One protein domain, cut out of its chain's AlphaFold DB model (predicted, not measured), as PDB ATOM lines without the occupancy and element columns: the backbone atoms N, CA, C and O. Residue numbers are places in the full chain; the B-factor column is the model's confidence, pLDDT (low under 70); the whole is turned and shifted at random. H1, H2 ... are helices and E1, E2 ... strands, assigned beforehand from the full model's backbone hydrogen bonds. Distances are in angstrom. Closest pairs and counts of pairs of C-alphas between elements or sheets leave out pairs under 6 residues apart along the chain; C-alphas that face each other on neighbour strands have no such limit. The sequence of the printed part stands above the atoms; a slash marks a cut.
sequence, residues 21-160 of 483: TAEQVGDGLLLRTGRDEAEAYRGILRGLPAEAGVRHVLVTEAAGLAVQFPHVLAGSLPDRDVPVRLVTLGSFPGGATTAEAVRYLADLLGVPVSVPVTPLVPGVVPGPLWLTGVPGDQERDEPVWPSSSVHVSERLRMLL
ATOM      1  N   THR A  21      47.094  20.080   8.904       95.69
ATOM      2  CA  THR A  21      45.957  19.725   8.062       95.69
ATOM      3  C   THR A  21      44.669  20.112   8.768       95.69
ATOM      4  O   THR A  21      44.555  19.978   9.991       95.69
ATOM      5  N   ALA A  22      43.711  20.604   7.990       96.69
ATOM      6  CA  ALA A  22      42.376  20.921   8.456       96.69
ATOM      7  C   ALA A  22      41.377  19.904   7.914       96.69
ATOM      8  O   ALA A  22      41.392  19.567   6.731       96.69
ATOM      9  N   GLU A  23      40.515  19.407   8.789       96.62
ATOM     10  CA  GLU A  23      39.547  18.371   8.468       96.62
ATOM     11  C   GLU A  23      38.171  18.761   9.013       96.62
ATOM     12  O   GLU A  23      38.014  18.988  10.212       96.62
ATOM     13  N   GLN A  24      37.162  18.829   8.143       96.50
ATOM     14  CA  GLN A  24      35.786  19.107   8.553       96.50
ATOM     15  C   GLN A  24      35.180  17.869   9.233       96.50
ATOM     16  O   GLN A  24      35.188  16.772   8.671       96.50
ATOM     17  N   VAL A  25      34.623  18.034  10.435       96.06
ATOM     18  CA  VAL A  25      34.005  16.951  11.215       96.06
ATOM     19  C   VAL A  25      32.621  17.393  11.687       96.06
ATOM     20  O   VAL A  25      32.467  17.982  12.757       96.06
ATOM     21  N   GLY A  26      31.594  17.086  10.890       93.69
ATOM     22  CA  GLY A  26      30.253  17.639  11.110       93.69
ATOM     23  C   GLY A  26      30.288  19.160  10.957       93.69
ATOM     24  O   GLY A  26      30.835  19.656   9.973       93.69
ATOM     25  N   ASP A  27      29.786  19.886  11.954       92.50
ATOM     26  CA  ASP A  27      29.780  21.357  11.963       92.50
ATOM     27  C   ASP A  27      31.085  21.975  12.511       92.50
ATOM     28  O   ASP A  27      31.268  23.194  12.480       92.50
ATOM     29  N   GLY A  28      32.006  21.142  13.009       95.06
ATOM     30  CA  GLY A  28      33.291  21.564  13.564       95.06
ATOM     31  C   GLY A  28      34.478  21.353  12.621       95.06
ATOM     32  O   GLY A  28      34.401  20.605  11.647       95.06
ATOM     33  N   LEU A  29      35.609  21.971  12.960       96.31
ATOM     34  CA  LEU A  29      36.879  21.845  12.243       96.31
ATOM     35  C   LEU A  29      37.944  21.215  13.152       96.31
ATOM     36  O   LEU A  29      38.129  21.645  14.287       96.31
ATOM     37  N   LEU A  30      38.664  20.209  12.664       96.38
ATOM     38  CA  LEU A  30      39.797  19.592  13.353       96.38
ATOM     39  C   LEU A  30      41.107  20.039  12.700       96.38
ATOM     40  O   LEU A  30      41.324  19.774  11.520       96.38
ATOM     41  N   LEU A  31      41.992  20.662  13.479       95.81
ATOM     42  CA  LEU A  31      43.354  21.006  13.079       95.81
ATOM     43  C   LEU A  31      44.363  20.050  13.721       95.81
ATOM     44  O   LEU A  31      44.473  19.947  14.950       95.81
ATOM     45  N   ARG A  32      45.106  19.339  12.872       94.81
ATOM     46  CA  ARG A  32      46.039  18.288  13.291       94.81
ATOM     47  C   ARG A  32      47.248  18.166  12.377       94.81
ATOM     48  O   ARG A  32      47.205  18.578  11.223       94.81
ATOM     49  N   THR A  33      48.302  17.544  12.874       92.69
ATOM     50  CA  THR A  33      49.458  17.117  12.081       92.69
ATOM     51  C   THR A  33      49.283  15.674  11.597       92.69
ATOM     52  O   THR A  33      48.341  14.968  11.977       92.69
ATOM     53  N   GLY A  34      50.206  15.196  10.761       87.19
ATOM     54  CA  GLY A  34      50.243  13.790  10.341       87.19
ATOM     55  C   GLY A  34      50.520  12.790  11.475       87.19
ATOM     56  O   GLY A  34      50.271  11.603  11.291       87.19
ATOM     57  N   ARG A  35      51.011  13.245  12.641       84.75
ATOM     58  CA  ARG A  35      51.316  12.384  13.802       84.75
ATOM     59  C   ARG A  35      50.098  12.081  14.676       84.75
ATOM     60  O   ARG A  35      50.131  11.161  15.488       84.75
ATOM     61  N   ASP A  36      49.036  12.857  14.513       86.31
ATOM     62  CA  ASP A  36      47.854  12.810  15.359       86.31
ATOM     63  C   ASP A  36      46.876  11.708  14.919       86.31
ATOM     64  O   ASP A  36      46.518  11.594  13.743       86.31
ATOM     65  N   GLU A  37      46.362  10.923  15.872       88.19
ATOM     66  CA  GLU A  37      45.308   9.937  15.600       88.19
ATOM     67  C   GLU A  37      43.947  10.611  15.363       88.19
ATOM     68  O   GLU A  37      43.198  10.906  16.298       88.19
ATOM     69  N   ALA A  38      43.597  10.812  14.092       88.94
ATOM     70  CA  ALA A  38      42.396  11.537  13.673       88.94
ATOM     71  C   ALA A  38      41.084  11.024  14.304       88.94
ATOM     72  O   ALA A  38      40.253  11.829  14.723       88.94
ATOM     73  N   GLU A  39      40.889   9.703  14.417       89.81
ATOM     74  CA  GLU A  39      39.637   9.117  14.933       89.81
ATOM     75  C   GLU A  39      39.321   9.527  16.379       89.81
ATOM     76  O   GLU A  39      38.177   9.866  16.694       89.81
ATOM     77  N   ALA A  40      40.328   9.568  17.254       84.56
ATOM     78  CA  ALA A  40      40.132   9.970  18.645       84.56
ATOM     79  C   ALA A  40      39.651  11.429  18.739       84.56
ATOM     80  O   ALA A  40      38.701  11.738  19.464       84.56
ATOM     81  N   TYR A  41      40.261  12.318  17.951       90.06
ATOM     82  CA  TYR A  41      39.934  13.742  17.946       90.06
ATOM     83  C   TYR A  41      38.595  14.042  17.265       90.06
ATOM     84  O   TYR A  41      37.845  14.886  17.753       90.06
ATOM     85  N   ARG A  42      38.217  13.287  16.221       94.00
ATOM     86  CA  ARG A  42      36.858  13.335  15.651       94.00
ATOM     87  C   ARG A  42      35.801  13.022  16.707       94.00
ATOM     88  O   ARG A  42      34.764  13.678  16.749       94.00
ATOM     89  N   GLY A  43      36.057  12.027  17.559       88.69
ATOM     90  CA  GLY A  43      35.170  11.665  18.663       88.69
ATOM     91  C   GLY A  43      34.992  12.793  19.683       88.69
ATOM     92  O   GLY A  43      33.867  13.053  20.103       88.69
ATOM     93  N   ILE A  44      36.082  13.485  20.037       88.00
ATOM     94  CA  ILE A  44      36.047  14.650  20.937       88.00
ATOM     95  C   ILE A  44      35.251  15.793  20.302       88.00
ATOM     96  O   ILE A  44      34.330  16.301  20.930       88.00
ATOM     97  N   LEU A  45      35.565  16.158  19.055       92.81
ATOM     98  CA  LEU A  45      34.932  17.276  18.353       92.81
ATOM     99  C   LEU A  45      33.420  17.070  18.182       92.81
ATOM    100  O   LEU A  45      32.648  17.975  18.476       92.81
ATOM    101  N   ARG A  46      32.977  15.858  17.816       92.75
ATOM    102  CA  ARG A  46      31.542  15.503  17.754       92.75
ATOM    103  C   ARG A  46      30.848  15.513  19.120       92.75
ATOM    104  O   ARG A  46      29.624  15.548  19.175       92.75
ATOM    105  N   GLY A  47      31.614  15.390  20.203       87.62
ATOM    106  CA  GLY A  47      31.111  15.387  21.574       87.62
ATOM    107  C   GLY A  47      31.038  16.773  22.216       87.62
ATOM    108  O   GLY A  47      30.518  16.874  23.327       87.62
ATOM    109  N   LEU A  48      31.561  17.817  21.562       86.94
ATOM    110  CA  LEU A  48      31.408  19.190  22.036       86.94
ATOM    111  C   LEU A  48      29.930  19.605  21.934       86.94
ATOM    112  O   LEU A  48      29.255  19.219  20.978       86.94
ATOM    113  N   PRO A  49      29.398  20.356  22.913       84.56
ATOM    114  CA  PRO A  49      28.009  20.781  22.874       84.56
ATOM    115  C   PRO A  49      27.793  21.719  21.685       84.56
ATOM    116  O   PRO A  49      28.552  22.664  21.475       84.56
ATOM    117  N   ALA A  50      26.754  21.439  20.900       85.19
ATOM    118  CA  ALA A  50      26.374  22.292  19.786       85.19
ATOM    119  C   ALA A  50      25.954  23.673  20.308       85.19
ATOM    120  O   ALA A  50      25.189  23.782  21.267       85.19
ATOM    121  N   GLU A  51      26.435  24.722  19.652       87.31
ATOM    122  CA  GLU A  51      26.107  26.110  19.957       87.31
ATOM    123  C   GLU A  51      25.677  26.768  18.648       87.31
ATOM    124  O   GLU A  51      26.431  26.797  17.674       87.31
ATOM    125  N   ALA A  52      24.422  27.214  18.590       90.06
ATOM    126  CA  ALA A  52      23.869  27.786  17.372       90.06
ATOM    127  C   ALA A  52      24.637  29.063  17.002       90.06
ATOM    128  O   ALA A  52      24.747  29.977  17.814       90.06
ATOM    129  N   GLY A  53      25.154  29.121  15.773       91.62
ATOM    130  CA  GLY A  53      25.901  30.280  15.282       91.62
ATOM    131  C   GLY A  53      27.358  30.360  15.748       91.62
ATOM    132  O   GLY A  53      27.968  31.400  15.549       91.62
ATOM    133  N   VAL A  54      27.929  29.298  16.330       93.19
ATOM    134  CA  VAL A  54      29.354  29.246  16.704       93.19
ATOM    135  C   VAL A  54      30.019  28.016  16.093       93.19
ATOM    136  O   VAL A  54      29.511  26.896  16.183       93.19
ATOM    137  N   ARG A  55      31.191  28.208  15.485       94.94
ATOM    138  CA  ARG A  55      31.986  27.127  14.899       94.94
ATOM    139  C   ARG A  55      33.034  26.634  15.888       94.94
ATOM    140  O   ARG A  55      33.911  27.383  16.311       94.94
ATOM    141  N   HIS A  56      32.982  25.346  16.209       94.62
ATOM    142  CA  HIS A  56      33.965  24.702  17.077       94.62
ATOM    143  C   HIS A  56      35.193  24.275  16.281       94.62
ATOM    144  O   HIS A  56      35.076  23.565  15.281       94.62
ATOM    145  N   VAL A  57      36.373  24.664  16.751       95.12
ATOM    146  CA  VAL A  57      37.654  24.288  16.154       95.12
ATOM    147  C   VAL A  57      38.473  23.540  17.193       95.12
ATOM    148  O   VAL A  57      38.902  24.129  18.178       95.12
ATOM    149  N   LEU A  58      38.704  22.246  16.987       93.94
ATOM    150  CA  LEU A  58      39.570  21.437  17.843       93.94
ATOM    151  C   LEU A  58      41.001  21.477  17.307       93.94
ATOM    152  O   LEU A  58      41.240  21.080  16.168       93.94
ATOM    153  N   VAL A  59      41.953  21.920  18.123       93.44
ATOM    154  CA  VAL A  59      43.370  22.027  17.751       93.44
ATOM    155  C   VAL A  59      44.184  21.092  18.628       93.44
ATOM    156  O   VAL A  59      44.200  21.219  19.852       93.44
ATOM    157  N   THR A  60      44.853  20.136  17.994       91.62
ATOM    158  CA  THR A  60      45.831  19.271  18.672       91.62
ATOM    159  C   THR A  60      47.046  20.081  19.135       91.62
ATOM    160  O   THR A  60      47.356  21.125  18.561       91.62
ATOM    161  N   GLU A  61      47.761  19.594  20.149       86.19
ATOM    162  CA  GLU A  61      48.971  20.251  20.666       86.19
ATOM    163  C   GLU A  61      50.004  20.483  19.555       86.19
ATOM    164  O   GLU A  61      50.500  21.595  19.381       86.19
ATOM    165  N   ALA A  62      50.267  19.453  18.743       85.38
ATOM    166  CA  ALA A  62      51.223  19.524  17.644       85.38
ATOM    167  C   ALA A  62      50.805  20.549  16.579       85.38
ATOM    168  O   ALA A  62      51.629  21.352  16.145       85.38
ATOM    169  N   ALA A  63      49.520  20.578  16.196       88.50
ATOM    170  CA  ALA A  63      49.035  21.565  15.234       88.50
ATOM    171  C   ALA A  63      49.138  22.984  15.784       88.50
ATOM    172  O   ALA A  63      49.585  23.878  15.080       88.50
ATOM    173  N   GLY A  64      48.768  23.186  17.044       84.94
ATOM    174  CA  GLY A  64      48.821  24.486  17.696       84.94
ATOM    175  C   GLY A  64      50.224  25.070  17.859       84.94
ATOM    176  O   GLY A  64      50.386  26.286  17.926       84.94
ATOM    177  N   LEU A  65      51.231  24.198  17.911       80.56
ATOM    178  CA  LEU A  65      52.647  24.553  17.965       80.56
ATOM    179  C   LEU A  65      53.259  24.865  16.596       80.56
ATOM    180  O   LEU A  65      54.368  25.403  16.529       80.56
ATOM    181  N   ALA A  66      52.586  24.505  15.507       82.25
ATOM    182  CA  ALA A  66      53.109  24.704  14.169       82.25
ATOM    183  C   ALA A  66      52.893  26.151  13.701       82.25
ATOM    184  O   ALA A  66      51.800  26.702  13.797       82.25
ATOM    185  N   VAL A  67      53.930  26.750  13.107       79.12
ATOM    186  CA  VAL A  67      53.918  28.145  12.612       79.12
ATOM    187  C   VAL A  67      52.779  28.403  11.616       79.12
ATOM    188  O   VAL A  67      52.239  29.503  11.546       79.12
ATOM    189  N   GLN A  68      52.378  27.376  10.867       85.25
ATOM    190  CA  GLN A  68      51.333  27.466   9.848       85.25
ATOM    191  C   GLN A  68      49.908  27.504  10.433       85.25
ATOM    192  O   GLN A  68      48.972  27.810   9.695       85.25
ATOM    193  N   PHE A  69      49.720  27.220  11.729       90.19
ATOM    194  CA  PHE A  69      48.403  27.089  12.361       90.19
ATOM    195  C   PHE A  69      47.438  28.249  12.073       90.19
ATOM    196  O   PHE A  69      46.340  27.965  11.589       90.19
ATOM    197  N   PRO A  70      47.800  29.532  12.292       88.88
ATOM    198  CA  PRO A  70      46.859  30.632  12.084       88.88
ATOM    199  C   PRO A  70      46.405  30.737  10.625       88.88
ATOM    200  O   PRO A  70      45.233  30.982  10.347       88.88
ATOM    201  N   HIS A  71      47.319  30.492   9.685       88.25
ATOM    202  CA  HIS A  71      47.037  30.559   8.254       88.25
ATOM    203  C   HIS A  71      46.196  29.378   7.772       88.25
ATOM    204  O   HIS A  71      45.266  29.573   6.991       88.25
ATOM    205  N   VAL A  72      46.477  28.167   8.261       92.62
ATOM    206  CA  VAL A  72      45.667  26.985   7.946       92.62
ATOM    207  C   VAL A  72      44.265  27.134   8.525       92.62
ATOM    208  O   VAL A  72      43.297  26.849   7.825       92.62
ATOM    209  N   LEU A  73      44.130  27.653   9.750       94.50
ATOM    210  CA  LEU A  73      42.832  27.976  10.338       94.50
ATOM    211  C   LEU A  73      42.061  28.978   9.466       94.50
ATOM    212  O   LEU A  73      40.940  28.691   9.057       94.50
ATOM    213  N   ALA A  74      42.681  30.109   9.118       92.50
ATOM    214  CA  ALA A  74      42.050  31.150   8.305       92.50
ATOM    215  C   ALA A  74      41.653  30.674   6.898       92.50
ATOM    216  O   ALA A  74      40.609  31.072   6.382       92.50
ATOM    217  N   GLY A  75      42.463  29.814   6.276       94.56
ATOM    218  CA  GLY A  75      42.183  29.254   4.952       94.56
ATOM    219  C   GLY A  75      41.116  28.157   4.944       94.56
ATOM    220  O   GLY A  75      40.547  27.879   3.893       94.56
ATOM    221  N   SER A  76      40.838  27.541   6.096       95.12
ATOM    222  CA  SER A  76      39.958  26.367   6.199       95.12
ATOM    223  C   SER A  76      38.565  26.682   6.737       95.12
ATOM    224  O   SER A  76      37.737  25.780   6.843       95.12
ATOM    225  N   LEU A  77      38.292  27.938   7.094       93.31
ATOM    226  CA  LEU A  77      36.980  28.384   7.552       93.31
ATOM    227  C   LEU A  77      36.153  28.867   6.347       93.31
ATOM    228  O   LEU A  77      36.460  29.923   5.794       93.31
ATOM    229  N   PRO A  78      35.111  28.121   5.923       82.25
ATOM    230  CA  PRO A  78      34.328  28.469   4.736       82.25
ATOM    231  C   PRO A  78      33.452  29.715   4.931       82.25
ATOM    232  O   PRO A  78      33.201  30.434   3.969       82.25
ATOM    233  N   ASP A  79      33.043  30.000   6.172       86.56
ATOM    234  CA  ASP A  79      32.171  31.129   6.514       86.56
ATOM    235  C   ASP A  79      32.924  32.092   7.424       86.56
ATOM    236  O   ASP A  79      33.280  31.733   8.550       86.56
ATOM    237  N   ARG A  80      33.165  33.309   6.931       84.56
ATOM    238  CA  ARG A  80      33.917  34.357   7.637       84.56
ATOM    239  C   ARG A  80      33.068  35.226   8.559       84.56
ATOM    240  O   ARG A  80      33.588  36.189   9.092       84.56
ATOM    241  N   ASP A  81      31.801  34.880   8.758       92.88
ATOM    242  CA  ASP A  81      30.881  35.655   9.601       92.88
ATOM    243  C   ASP A  81      30.456  34.889  10.866       92.88
ATOM    244  O   ASP A  81      29.632  35.363  11.645       92.88
ATOM    245  N   VAL A  82      31.002  33.685  11.078       93.94
ATOM    246  CA  VAL A  82      30.639  32.810  12.198       93.94
ATOM    247  C   VAL A  82      31.726  32.875  13.278       93.94
ATOM    248  O   VAL A  82      32.863  32.496  12.990       93.94
ATOM    249  N   PRO A  83      31.405  33.300  14.517       94.94
ATOM    250  CA  PRO A  83      32.320  33.239  15.653       94.94
ATOM    251  C   PRO A  83      32.968  31.863  15.827       94.94
ATOM    252  O   PRO A  83      32.333  30.821  15.628       94.94
ATOM    253  N   VAL A  84      34.234  31.857  16.233       94.75
ATOM    254  CA  VAL A  84      35.044  30.644  16.363       94.75
ATOM    255  C   VAL A  84      35.335  30.346  17.829       94.75
ATOM    256  O   VAL A  84      35.899  31.164  18.551       94.75
ATOM    257  N   ARG A  85      35.025  29.123  18.260       93.38
ATOM    258  CA  ARG A  85      35.391  28.597  19.577       93.38
ATOM    259  C   ARG A  85      36.539  27.602  19.422       93.38
ATOM    260  O   ARG A  85      36.353  26.486  18.938       93.38
ATOM    261  N   LEU A  86      37.734  28.025  19.813       93.06
ATOM    262  CA  LEU A  86      38.975  27.268  19.697       93.06
ATOM    263  C   LEU A  86      39.188  26.405  20.940       93.06
ATOM    264  O   LEU A  86      39.402  26.900  22.039       93.06
ATOM    265  N   VAL A  87      39.148  25.094  20.749       91.25
ATOM    266  CA  VAL A  87      39.335  24.072  21.775       91.25
ATOM    267  C   VAL A  87      40.727  23.485  21.601       91.25
ATOM    268  O   VAL A  87      40.990  22.733  20.666       91.25
ATOM    269  N   THR A  88      41.636  23.846  22.493       88.38
ATOM    270  CA  THR A  88      43.035  23.421  22.454       88.38
ATOM    271  C   THR A  88      43.245  22.166  23.301       88.38
ATOM    272  O   THR A  88      42.852  22.113  24.469       88.38
ATOM    273  N   LEU A  89      43.840  21.131  22.708       86.38
ATOM    274  CA  LEU A  89      44.186  19.886  23.394       86.38
ATOM    275  C   LEU A  89      45.650  19.897  23.826       86.38
ATOM    276  O   LEU A  89      46.525  20.145  23.003       86.38
ATOM    277  N   GLY A  90      45.909  19.546  25.086       76.00
ATOM    278  CA  GLY A  90      47.269  19.472  25.626       76.00
ATOM    279  C   GLY A  90      47.783  20.805  26.167       76.00
ATOM    280  O   GLY A  90      47.083  21.817  26.181       76.00
ATOM    281  N   SER A  91      49.011  20.807  26.680       59.53
ATOM    282  CA  SER A  91      49.614  22.010  27.249       59.53
ATOM    283  C   SER A  91      50.170  22.880  26.135       59.53
ATOM    284  O   SER A  91      51.334  22.771  25.766       59.53
ATOM    285  N   PHE A  92      49.345  23.789  25.618       61.59
ATOM    286  CA  PHE A  92      49.868  24.836  24.755       61.59
ATOM    287  C   PHE A  92      50.904  25.647  25.541       61.59
ATOM    288  O   PHE A  92      50.666  25.978  26.710       61.59
ATOM    289  N   PRO A  93      52.056  25.986  24.938       53.75
ATOM    290  CA  PRO A  93      52.944  26.958  25.543       53.75
ATOM    291  C   PRO A  93      52.108  28.211  25.771       53.75
ATOM    292  O   PRO A  93      51.347  28.616  24.887       53.75
ATOM    293  N   GLY A  94      52.210  28.794  26.966       50.34
ATOM    294  CA  GLY A  94      51.258  29.791  27.462       50.34
ATOM    295  C   GLY A  94      51.048  31.021  26.569       50.34
ATOM    296  O   GLY A  94      50.169  31.809  26.872       50.34
ATOM    297  N   GLY A  95      51.813  31.175  25.479       51.75
ATOM    298  CA  GLY A  95      51.625  32.172  24.429       51.75
ATOM    299  C   GLY A  95      50.325  32.031  23.623       51.75
ATOM    300  O   GLY A  95      49.725  33.049  23.296       51.75
ATOM    301  N   ALA A  96      49.848  30.815  23.328       51.34
ATOM    302  CA  ALA A  96      48.687  30.613  22.443       51.34
ATOM    303  C   ALA A  96      47.320  30.829  23.119       51.34
ATOM    304  O   ALA A  96      46.315  31.017  22.442       51.34
ATOM    305  N   THR A  97      47.286  30.828  24.453       61.41
ATOM    306  CA  THR A  97      46.109  31.162  25.271       61.41
ATOM    307  C   THR A  97      46.265  32.537  25.928       61.41
ATOM    308  O   THR A  97      45.696  32.787  26.986       61.41
ATOM    309  N   THR A  98      47.086  33.422  25.350       72.38
ATOM    310  CA  THR A  98      47.155  34.825  25.780       72.38
ATOM    311  C   THR A  98      46.062  35.642  25.106       72.38
ATOM    312  O   THR A  98      45.743  35.411  23.942       72.38
ATOM    313  N   ALA A  99      45.575  36.663  25.810       76.50
ATOM    314  CA  ALA A  99      44.740  37.738  25.277       76.50
ATOM    315  C   ALA A  99      45.163  38.211  23.872       76.50
ATOM    316  O   ALA A  99      44.347  38.371  22.966       76.50
ATOM    317  N   GLU A 100      46.467  38.401  23.667       75.06
ATOM    318  CA  GLU A 100      47.018  38.882  22.402       75.06
ATOM    319  C   GLU A 100      46.948  37.850  21.280       75.06
ATOM    320  O   GLU A 100      46.657  38.219  20.145       75.06
ATOM    321  N   ALA A 101      47.199  36.573  21.574       79.94
ATOM    322  CA  ALA A 101      47.064  35.510  20.585       79.94
ATOM    323  C   ALA A 101      45.601  35.337  20.164       79.94
ATOM    324  O   ALA A 101      45.322  35.225  18.971       79.94
ATOM    325  N   VAL A 102      44.666  35.395  21.119       87.56
ATOM    326  CA  VAL A 102      43.227  35.353  20.825       87.56
ATOM    327  C   VAL A 102      42.818  36.545  19.957       87.56
ATOM    328  O   VAL A 102      42.115  36.367  18.966       87.56
ATOM    329  N   ARG A 103      43.318  37.747  20.261       85.38
ATOM    330  CA  ARG A 103      43.054  38.958  19.472       85.38
ATOM    331  C   ARG A 103      43.646  38.893  18.071       85.38
ATOM    332  O   ARG A 103      42.959  39.204  17.111       85.38
ATOM    333  N   TYR A 104      44.887  38.428  17.945       85.88
ATOM    334  CA  TYR A 104      45.515  38.205  16.647       85.88
ATOM    335  C   TYR A 104      44.696  37.238  15.788       85.88
ATOM    336  O   TYR A 104      44.503  37.493  14.603       85.88
ATOM    337  N   LEU A 105      44.185  36.153  16.378       89.88
ATOM    338  CA  LEU A 105      43.311  35.220  15.674       89.88
ATOM    339  C   LEU A 105      41.970  35.865  15.315       89.88
ATOM    340  O   LEU A 105      41.515  35.683  14.193       89.88
ATOM    341  N   ALA A 106      41.363  36.647  16.208       92.50
ATOM    342  CA  ALA A 106      40.129  37.368  15.909       92.50
ATOM    343  C   ALA A 106      40.309  38.342  14.733       92.50
ATOM    344  O   ALA A 106      39.559  38.279  13.762       92.50
ATOM    345  N   ASP A 107      41.359  39.163  14.758       89.75
ATOM    346  CA  ASP A 107      41.693  40.095  13.674       89.75
ATOM    347  C   ASP A 107      42.012  39.358  12.362       89.75
ATOM    348  O   ASP A 107      41.588  39.786  11.289       89.75
ATOM    349  N   LEU A 108      42.739  38.237  12.433       89.94
ATOM    350  CA  LEU A 108      43.085  37.427  11.263       89.94
ATOM    351  C   LEU A 108      41.849  36.788  10.619       89.94
ATOM    352  O   LEU A 108      41.780  36.682   9.394       89.94
ATOM    353  N   LEU A 109      40.898  36.333  11.435       91.75
ATOM    354  CA  LEU A 109      39.691  35.655  10.968       91.75
ATOM    355  C   LEU A 109      38.556  36.622  10.620       91.75
ATOM    356  O   LEU A 109      37.662  36.244   9.868       91.75
ATOM    357  N   GLY A 110      38.590  37.850  11.139       93.06
ATOM    358  CA  GLY A 110      37.510  38.826  10.991       93.06
ATOM    359  C   GLY A 110      36.262  38.497  11.818       93.06
ATOM    360  O   GLY A 110      35.229  39.129  11.622       93.06
ATOM    361  N   VAL A 111      36.352  37.548  12.755       94.69
ATOM    362  CA  VAL A 111      35.253  37.119  13.639       94.69
ATOM    363  C   VAL A 111      35.710  37.042  15.090       94.69
ATOM    364  O   VAL A 111      36.906  36.888  15.341       94.69
ATOM    365  N   PRO A 112      34.784  37.099  16.063       94.81
ATOM    366  CA  PRO A 112      35.115  36.810  17.447       94.81
ATOM    367  C   PRO A 112      35.718  35.414  17.607       94.81
ATOM    368  O   PRO A 112      35.227  34.440  17.027       94.81
ATOM    369  N   VAL A 113      36.775  35.322  18.408       93.81
ATOM    370  CA  VAL A 113      37.470  34.073  18.721       93.81
ATOM    371  C   VAL A 113      37.496  33.882  20.224       93.81
ATOM    372  O   VAL A 113      38.010  34.739  20.936       93.81
ATOM    373  N   SER A 114      37.008  32.738  20.701       92.62
ATOM    374  CA  SER A 114      37.043  32.369  22.118       92.62
ATOM    375  C   SER A 114      37.943  31.158  22.351       92.62
ATOM    376  O   SER A 114      37.792  30.136  21.681       92.62
ATOM    377  N   VAL A 115      38.850  31.242  23.327       90.31
ATOM    378  CA  VAL A 115      39.784  30.165  23.715       90.31
ATOM    379  C   VAL A 115      39.651  29.897  25.218       90.31
ATOM    380  O   VAL A 115      39.567  30.856  25.989       90.31
ATOM    381  N   PRO A 116      39.633  28.636  25.691       86.00
ATOM    382  CA  PRO A 116      39.565  28.370  27.120       86.00
ATOM    383  C   PRO A 116      40.887  28.777  27.787       86.00
ATOM    384  O   PRO A 116      41.970  28.457  27.296       86.00
ATOM    385  N   VAL A 117      40.811  29.445  28.943       77.75
ATOM    386  CA  VAL A 117      42.000  29.844  29.728       77.75
ATOM    387  C   VAL A 117      42.779  28.614  30.198       77.75
ATOM    388  O   VAL A 117      44.000  28.640  30.336       77.75
ATOM    389  N   THR A 118      42.059  27.524  30.463       70.94
ATOM    390  CA  THR A 118      42.639  26.233  30.837       70.94
ATOM    391  C   THR A 118      42.543  25.280  29.650       70.94
ATOM    392  O   THR A 118      41.430  25.048  29.172       70.94
ATOM    393  N   PRO A 119      43.660  24.703  29.174       66.19
ATOM    394  CA  PRO A 119      43.615  23.762  28.061       66.19
ATOM    395  C   PRO A 119      42.754  22.542  28.398       66.19
ATOM    396  O   PRO A 119      42.699  22.112  29.558       66.19
ATOM    397  N   LEU A 120      42.123  21.938  27.385       69.94
ATOM    398  CA  LEU A 120      41.464  20.656  27.598       69.94
ATOM    399  C   LEU A 120      42.517  19.573  27.791       69.94
ATOM    400  O   LEU A 120      43.253  19.194  26.876       69.94
ATOM    401  N   VAL A 121      42.503  19.006  28.989       68.62
ATOM    402  CA  VAL A 121      43.064  17.684  29.232       68.62
ATOM    403  C   VAL A 121      41.978  16.668  28.877       68.62
ATOM    404  O   VAL A 121      40.844  16.818  29.343       68.62
ATOM    405  N   PRO A 122      42.267  15.634  28.069       57.12
ATOM    406  CA  PRO A 122      41.279  14.614  27.752       57.12
ATOM    407  C   PRO A 122      40.629  14.044  29.025       57.12
ATOM    408  O   PRO A 122      41.310  13.526  29.906       57.12
ATOM    409  N   GLY A 123      39.300  14.155  29.125       58.56
ATOM    410  CA  GLY A 123      38.512  13.690  30.274       58.56
ATOM    411  C   GLY A 123      38.171  14.778  31.297       58.56
ATOM    412  O   GLY A 123      37.377  14.521  32.201       58.56
ATOM    413  N   VAL A 124      38.706  15.989  31.130       59.34
ATOM    414  CA  VAL A 124      38.401  17.167  31.947       59.34
ATOM    415  C   VAL A 124      37.529  18.121  31.133       59.34
ATOM    416  O   VAL A 124      37.831  18.427  29.982       59.34
ATOM    417  N   VAL A 125      36.417  18.568  31.721       57.97
ATOM    418  CA  VAL A 125      35.570  19.607  31.118       57.97
ATOM    419  C   VAL A 125      36.380  20.907  31.083       57.97
ATOM    420  O   VAL A 125      36.990  21.227  32.108       57.97
ATOM    421  N   PRO A 126      36.416  21.650  29.958       63.78
ATOM    422  CA  PRO A 126      37.036  22.970  29.935       63.78
ATOM    423  C   PRO A 126      36.522  23.812  31.102       63.78
ATOM    424  O   PRO A 126      35.330  23.791  31.416       63.78
ATOM    425  N   GLY A 127      37.435  24.518  31.771       65.12
ATOM    426  CA  GLY A 127      37.067  25.412  32.862       65.12
ATOM    427  C   GLY A 127      36.077  26.490  32.395       65.12
ATOM    428  O   GLY A 127      35.995  26.782  31.204       65.12
ATOM    429  N   PRO A 128      35.343  27.127  33.322       68.19
ATOM    430  CA  PRO A 128      34.323  28.122  32.982       68.19
ATOM    431  C   PRO A 128      34.894  29.421  32.387       68.19
ATOM    432  O   PRO A 128      34.124  30.275  31.960       68.19
ATOM    433  N   LEU A 129      36.219  29.592  32.386       73.62
ATOM    434  CA  LEU A 129      36.902  30.815  31.971       73.62
ATOM    435  C   LEU A 129      37.379  30.714  30.521       73.62
ATOM    436  O   LEU A 129      38.187  29.844  30.178       73.62
ATOM    437  N   TRP A 130      36.907  31.648  29.703       85.38
ATOM    438  CA  TRP A 130      37.221  31.788  28.286       85.38
ATOM    439  C   TRP A 130      37.728  33.204  28.022       85.38
ATOM    440  O   TRP A 130      37.178  34.159  28.558       85.38
ATOM    441  N   LEU A 131      38.767  33.325  27.197       85.19
ATOM    442  CA  LEU A 131      39.219  34.604  26.653       85.19
ATOM    443  C   LEU A 131      38.570  34.787  25.289       85.19
ATOM    444  O   LEU A 131      38.745  33.919  24.431       85.19
ATOM    445  N   THR A 132      37.859  35.898  25.090       89.44
ATOM    446  CA  THR A 132      37.240  36.246  23.806       89.44
ATOM    447  C   THR A 132      37.920  37.483  23.217       89.44
ATOM    448  O   THR A 132      37.906  38.568  23.797       89.44
ATOM    449  N   GLY A 133      38.511  37.326  22.034       88.75
ATOM    450  CA  GLY A 133      38.994  38.423  21.204       88.75
ATOM    451  C   GLY A 133      37.929  38.793  20.179       88.75
ATOM    452  O   GLY A 133      37.377  37.910  19.528       88.75
ATOM    453  N   VAL A 134      37.648  40.084  20.023       90.00
ATOM    454  CA  VAL A 134      36.726  40.618  19.011       90.00
ATOM    455  C   VAL A 134      37.542  41.464  18.029       90.00
ATOM    456  O   VAL A 134      38.371  42.249  18.493       90.00
ATOM    457  N   PRO A 135      37.338  41.333  16.704       89.25
ATOM    458  CA  PRO A 135      38.079  42.120  15.724       89.25
ATOM    459  C   PRO A 135      37.929  43.622  15.992       89.25
ATOM    460  O   PRO A 135      36.813  44.141  16.038       89.25
ATOM    461  N   GLY A 136      39.049  44.324  16.172       83.81
ATOM    462  CA  GLY A 136      39.075  45.781  16.350       83.81
ATOM    463  C   GLY A 136      38.501  46.359  17.658       83.81
ATOM    464  O   GLY A 136      38.549  47.580  17.809       83.81
ATOM    465  N   ASP A 137      37.997  45.554  18.602       80.50
ATOM    466  CA  ASP A 137      37.514  46.031  19.916       80.50
ATOM    467  C   ASP A 137      38.527  45.725  21.038       80.50
ATOM    468  O   ASP A 137      39.423  44.882  20.900       80.50
ATOM    469  N   GLN A 138      38.397  46.420  22.173       59.12
ATOM    470  CA  GLN A 138      39.078  46.019  23.400       59.12
ATOM    471  C   GLN A 138      38.404  44.783  24.010       59.12
ATOM    472  O   GLN A 138      37.197  44.574  23.906       59.12
ATOM    473  N   GLU A 139      39.237  43.939  24.610       58.34
ATOM    474  CA  GLU A 139      38.907  42.614  25.133       58.34
ATOM    475  C   GLU A 139      37.728  42.627  26.112       58.34
ATOM    476  O   GLU A 139      37.577  43.550  26.915       58.34
ATOM    477  N   ARG A 140      36.900  41.579  26.054       59.56
ATOM    478  CA  ARG A 140      35.800  41.365  26.996       59.56
ATOM    479  C   ARG A 140      35.900  39.966  27.583       59.56
ATOM    480  O   ARG A 140      36.004  38.989  26.846       59.56
ATOM    481  N   ASP A 141      35.801  39.884  28.903       51.09
ATOM    482  CA  ASP A 141      35.521  38.625  29.582       51.09
ATOM    483  C   ASP A 141      34.060  38.252  29.301       51.09
ATOM    484  O   ASP A 141      33.136  38.961  29.712       51.09
ATOM    485  N   GLU A 142      33.830  37.151  28.588       54.31
ATOM    486  CA  GLU A 142      32.484  36.606  28.406       54.31
ATOM    487  C   GLU A 142      32.170  35.526  29.453       54.31
ATOM    488  O   GLU A 142      33.042  34.732  29.825       54.31
ATOM    489  N   PRO A 143      30.915  35.439  29.935       47.38
ATOM    490  CA  PRO A 143      30.529  34.411  30.885       47.38
ATOM    491  C   PRO A 143      30.343  33.033  30.221       47.38
ATOM    492  O   PRO A 143      29.544  32.857  29.309       47.38
ATOM    493  N   VAL A 144      31.061  32.058  30.786       57.56
ATOM    494  CA  VAL A 144      30.771  30.620  30.970       57.56
ATOM    495  C   VAL A 144      30.102  29.870  29.812       57.56
ATOM    496  O   VAL A 144      28.879  29.780  29.702       57.56
ATOM    497  N   TRP A 145      30.938  29.153  29.061       55.97
ATOM    498  CA  TRP A 145      30.535  28.003  28.257       55.97
ATOM    499  C   TRP A 145      31.158  26.712  28.806       55.97
ATOM    500  O   TRP A 145      32.342  26.712  29.163       55.97
ATOM    501  N   PRO A 146      30.413  25.595  28.821       49.84
ATOM    502  CA  PRO A 146      28.989  25.490  28.493       49.84
ATOM    503  C   PRO A 146      28.111  26.071  29.619       49.84
ATOM    504  O   PRO A 146      28.384  25.867  30.798       49.84
ATOM    505  N   SER A 147      27.024  26.763  29.262       45.62
ATOM    506  CA  SER A 147      26.046  27.331  30.213       45.62
ATOM    507  C   SER A 147      25.208  26.270  30.946       45.62
ATOM    508  O   SER A 147      24.442  26.579  31.856       45.62
ATOM    509  N   SER A 148      25.380  24.998  30.582       42.78
ATOM    510  CA  SER A 148      24.830  23.833  31.268       42.78
ATOM    511  C   SER A 148      25.955  22.857  31.602       42.78
ATOM    512  O   SER A 148      26.903  22.685  30.835       42.78
ATOM    513  N   SER A 149      25.871  22.219  32.767       37.75
ATOM    514  CA  SER A 149      26.815  21.201  33.224       37.75
ATOM    515  C   SER A 149      26.827  20.021  32.250       37.75
ATOM    516  O   SER A 149      26.012  19.105  32.334       37.75
ATOM    517  N   VAL A 150      27.769  20.036  31.305       42.09
ATOM    518  CA  VAL A 150      27.952  18.952  30.340       42.09
ATOM    519  C   VAL A 150      28.326  17.682  31.094       42.09
ATOM    520  O   VAL A 150      29.415  17.546  31.655       42.09
ATOM    521  N   HIS A 151      27.414  16.713  31.091       40.81
ATOM    522  CA  HIS A 151      27.776  15.326  31.328       40.81
ATOM    523  C   HIS A 151      28.661  14.878  30.167       40.81
ATOM    524  O   HIS A 151      28.176  14.561  29.084       40.81
ATOM    525  N   VAL A 152      29.979  14.866  30.394       46.94
ATOM    526  CA  VAL A 152      30.929  14.166  29.521       46.94
ATOM    527  C   VAL A 152      30.394  12.750  29.353       46.94
ATOM    528  O   VAL A 152      30.325  12.008  30.335       46.94
ATOM    529  N   SER A 153      29.955  12.406  28.139       47.38
ATOM    530  CA  SER A 153      29.309  11.118  27.900       47.38
ATOM    531  C   SER A 153      30.204   9.976  28.394       47.38
ATOM    532  O   SER A 153      31.423   9.997  28.198       47.38
ATOM    533  N   GLU A 154      29.605   8.958  29.019       46.28
ATOM    534  CA  GLU A 154      30.289   7.728  29.457       46.28
ATOM    535  C   GLU A 154      31.167   7.155  28.329       46.28
ATOM    536  O   GLU A 154      32.267   6.655  28.550       46.28
ATOM    537  N   ARG A 155      30.703   7.310  27.082       43.31
ATOM    538  CA  ARG A 155      31.387   6.903  25.855       43.31
ATOM    539  C   ARG A 155      32.679   7.682  25.599       43.31
ATOM    540  O   ARG A 155      33.666   7.059  25.222       43.31
ATOM    541  N   LEU A 156      32.704   8.996  25.830       47.28
ATOM    542  CA  LEU A 156      33.923   9.804  25.718       47.28
ATOM    543  C   LEU A 156      34.908   9.468  26.847       47.28
ATOM    544  O   LEU A 156      36.091   9.281  26.576       47.28
ATOM    545  N   ARG A 157      34.427   9.262  28.084       52.34
ATOM    546  CA  ARG A 157      35.275   8.746  29.179       52.34
ATOM    547  C   ARG A 157      35.867   7.375  28.842       52.34
ATOM    548  O   ARG A 157      37.051   7.162  29.062       52.34
ATOM    549  N   MET A 158      35.079   6.467  28.263       47.72
ATOM    550  CA  MET A 158      35.541   5.131  27.869       47.72
ATOM    551  C   MET A 158      36.531   5.152  26.701       47.72
ATOM    552  O   MET A 158      37.498   4.395  26.729       47.72
ATOM    553  N   LEU A 159      36.320   5.996  25.687       48.44
ATOM    554  CA  LEU A 159      37.262   6.144  24.569       48.44
ATOM    555  C   LEU A 159      38.611   6.698  25.043       48.44
ATOM    556  O   LEU A 159      39.653   6.272  24.554       48.44
ATOM    557  N   LEU A 160      38.593   7.586  26.036       50.75
ATOM    558  CA  LEU A 160      39.800   8.150  26.636       50.75
ATOM    559  C   LEU A 160      40.477   7.197  27.636       50.75
ATOM    560  O   LEU A 160      41.701   7.190  27.713       50.75
TER     561      LEU A 160
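This is residues 21 to 160 of the 483 residues of an uncharacterized protein of Actinoplanes lutulentus (UniProt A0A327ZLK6). A strongly twisted sheet of seven strands runs through the body, with H1 over one face and H3 and H4 side by side over the other. Short H2 sits beside the strands at the sheet's level, and H5 ends the printed part off the sheet. The printed part has 140 residues, with five named helices and seven named strands, in the order E1 E2 H1 E3 H2 H3 E4 H4 E5 E6 E7 H5. The sheet, E1 E2 E3 E4 E5 E6 E7, is mixed, and the class is mixed, helices and strands. The whole is compact, with a radius of gyration of the C-alphas of 13.9 A and spans of 42 by 34 by 28 A.

Find C-alpha 21 at (45.957, 19.725, 8.062), where E1, residues 21 to 25, begins. Read on across the sheet: E2 is residues 28 to 32, E3 55 to 59, E4 84 to 88, E5 113 to 116, E6 129 to 133, 13.3 A long, and E7 140 to 143. Look next at H1, residues 38 to 46, 12.3 A, H2, 61 to 65, and H3, 69 to 76, 10.5 A. H4, residues 99 to 109, runs 15.3 A from C-alpha 99 at (44.740, 37.738, 25.277). H5, residues 154 to 160, ends at (39.800, 8.150, 26.636).

Start at the edge strand E1, antiparallel to E2 in a hairpin, with N 23 and O 30 2.9 A apart. E2 and E3 are parallel, N 31 to O 58 2.8 A; E3 and E4 too, N 57 to O 85 2.8 A; E4 and E5 too, N 86 to O 114 2.8 A. E5 and E6 form an antiparallel hairpin, N 115 to O 131 2.9 A, while E6 and E7 meet only at a point. Three strand-helix-strand units, parallel neighbours joined through helices, follow: E2, H1, E3 has a left-handed crossover; E3, H2 H3, E4 and E4, H4, E5 have right-handed ones. H1 has a height over the sheet of 8.7 A, on the opposite face from H3 at 9.2 A and H4 at 7.6 A. H3 and H4 touch at C-alphas 74 and 109, 5.7 A, at a shallow tilt of 28 degrees. H5 only just touches H1, with 3 pairs of C-alphas within 8 A, the closest 44 and 156 at 7.1 A. In each of the five helices every O i to N i+4 pair is within hydrogen-bond range.

The C-alphas of Gly 136 and Met 158, the two farthest apart, are 42.4 A apart. The printed part has no cut, and the link E5 to E6, 12 residues, is long. Mean pLDDT of the printed part is 79.0; residues 91 to 97, 119 to 128 and 138 to 160 are under 70.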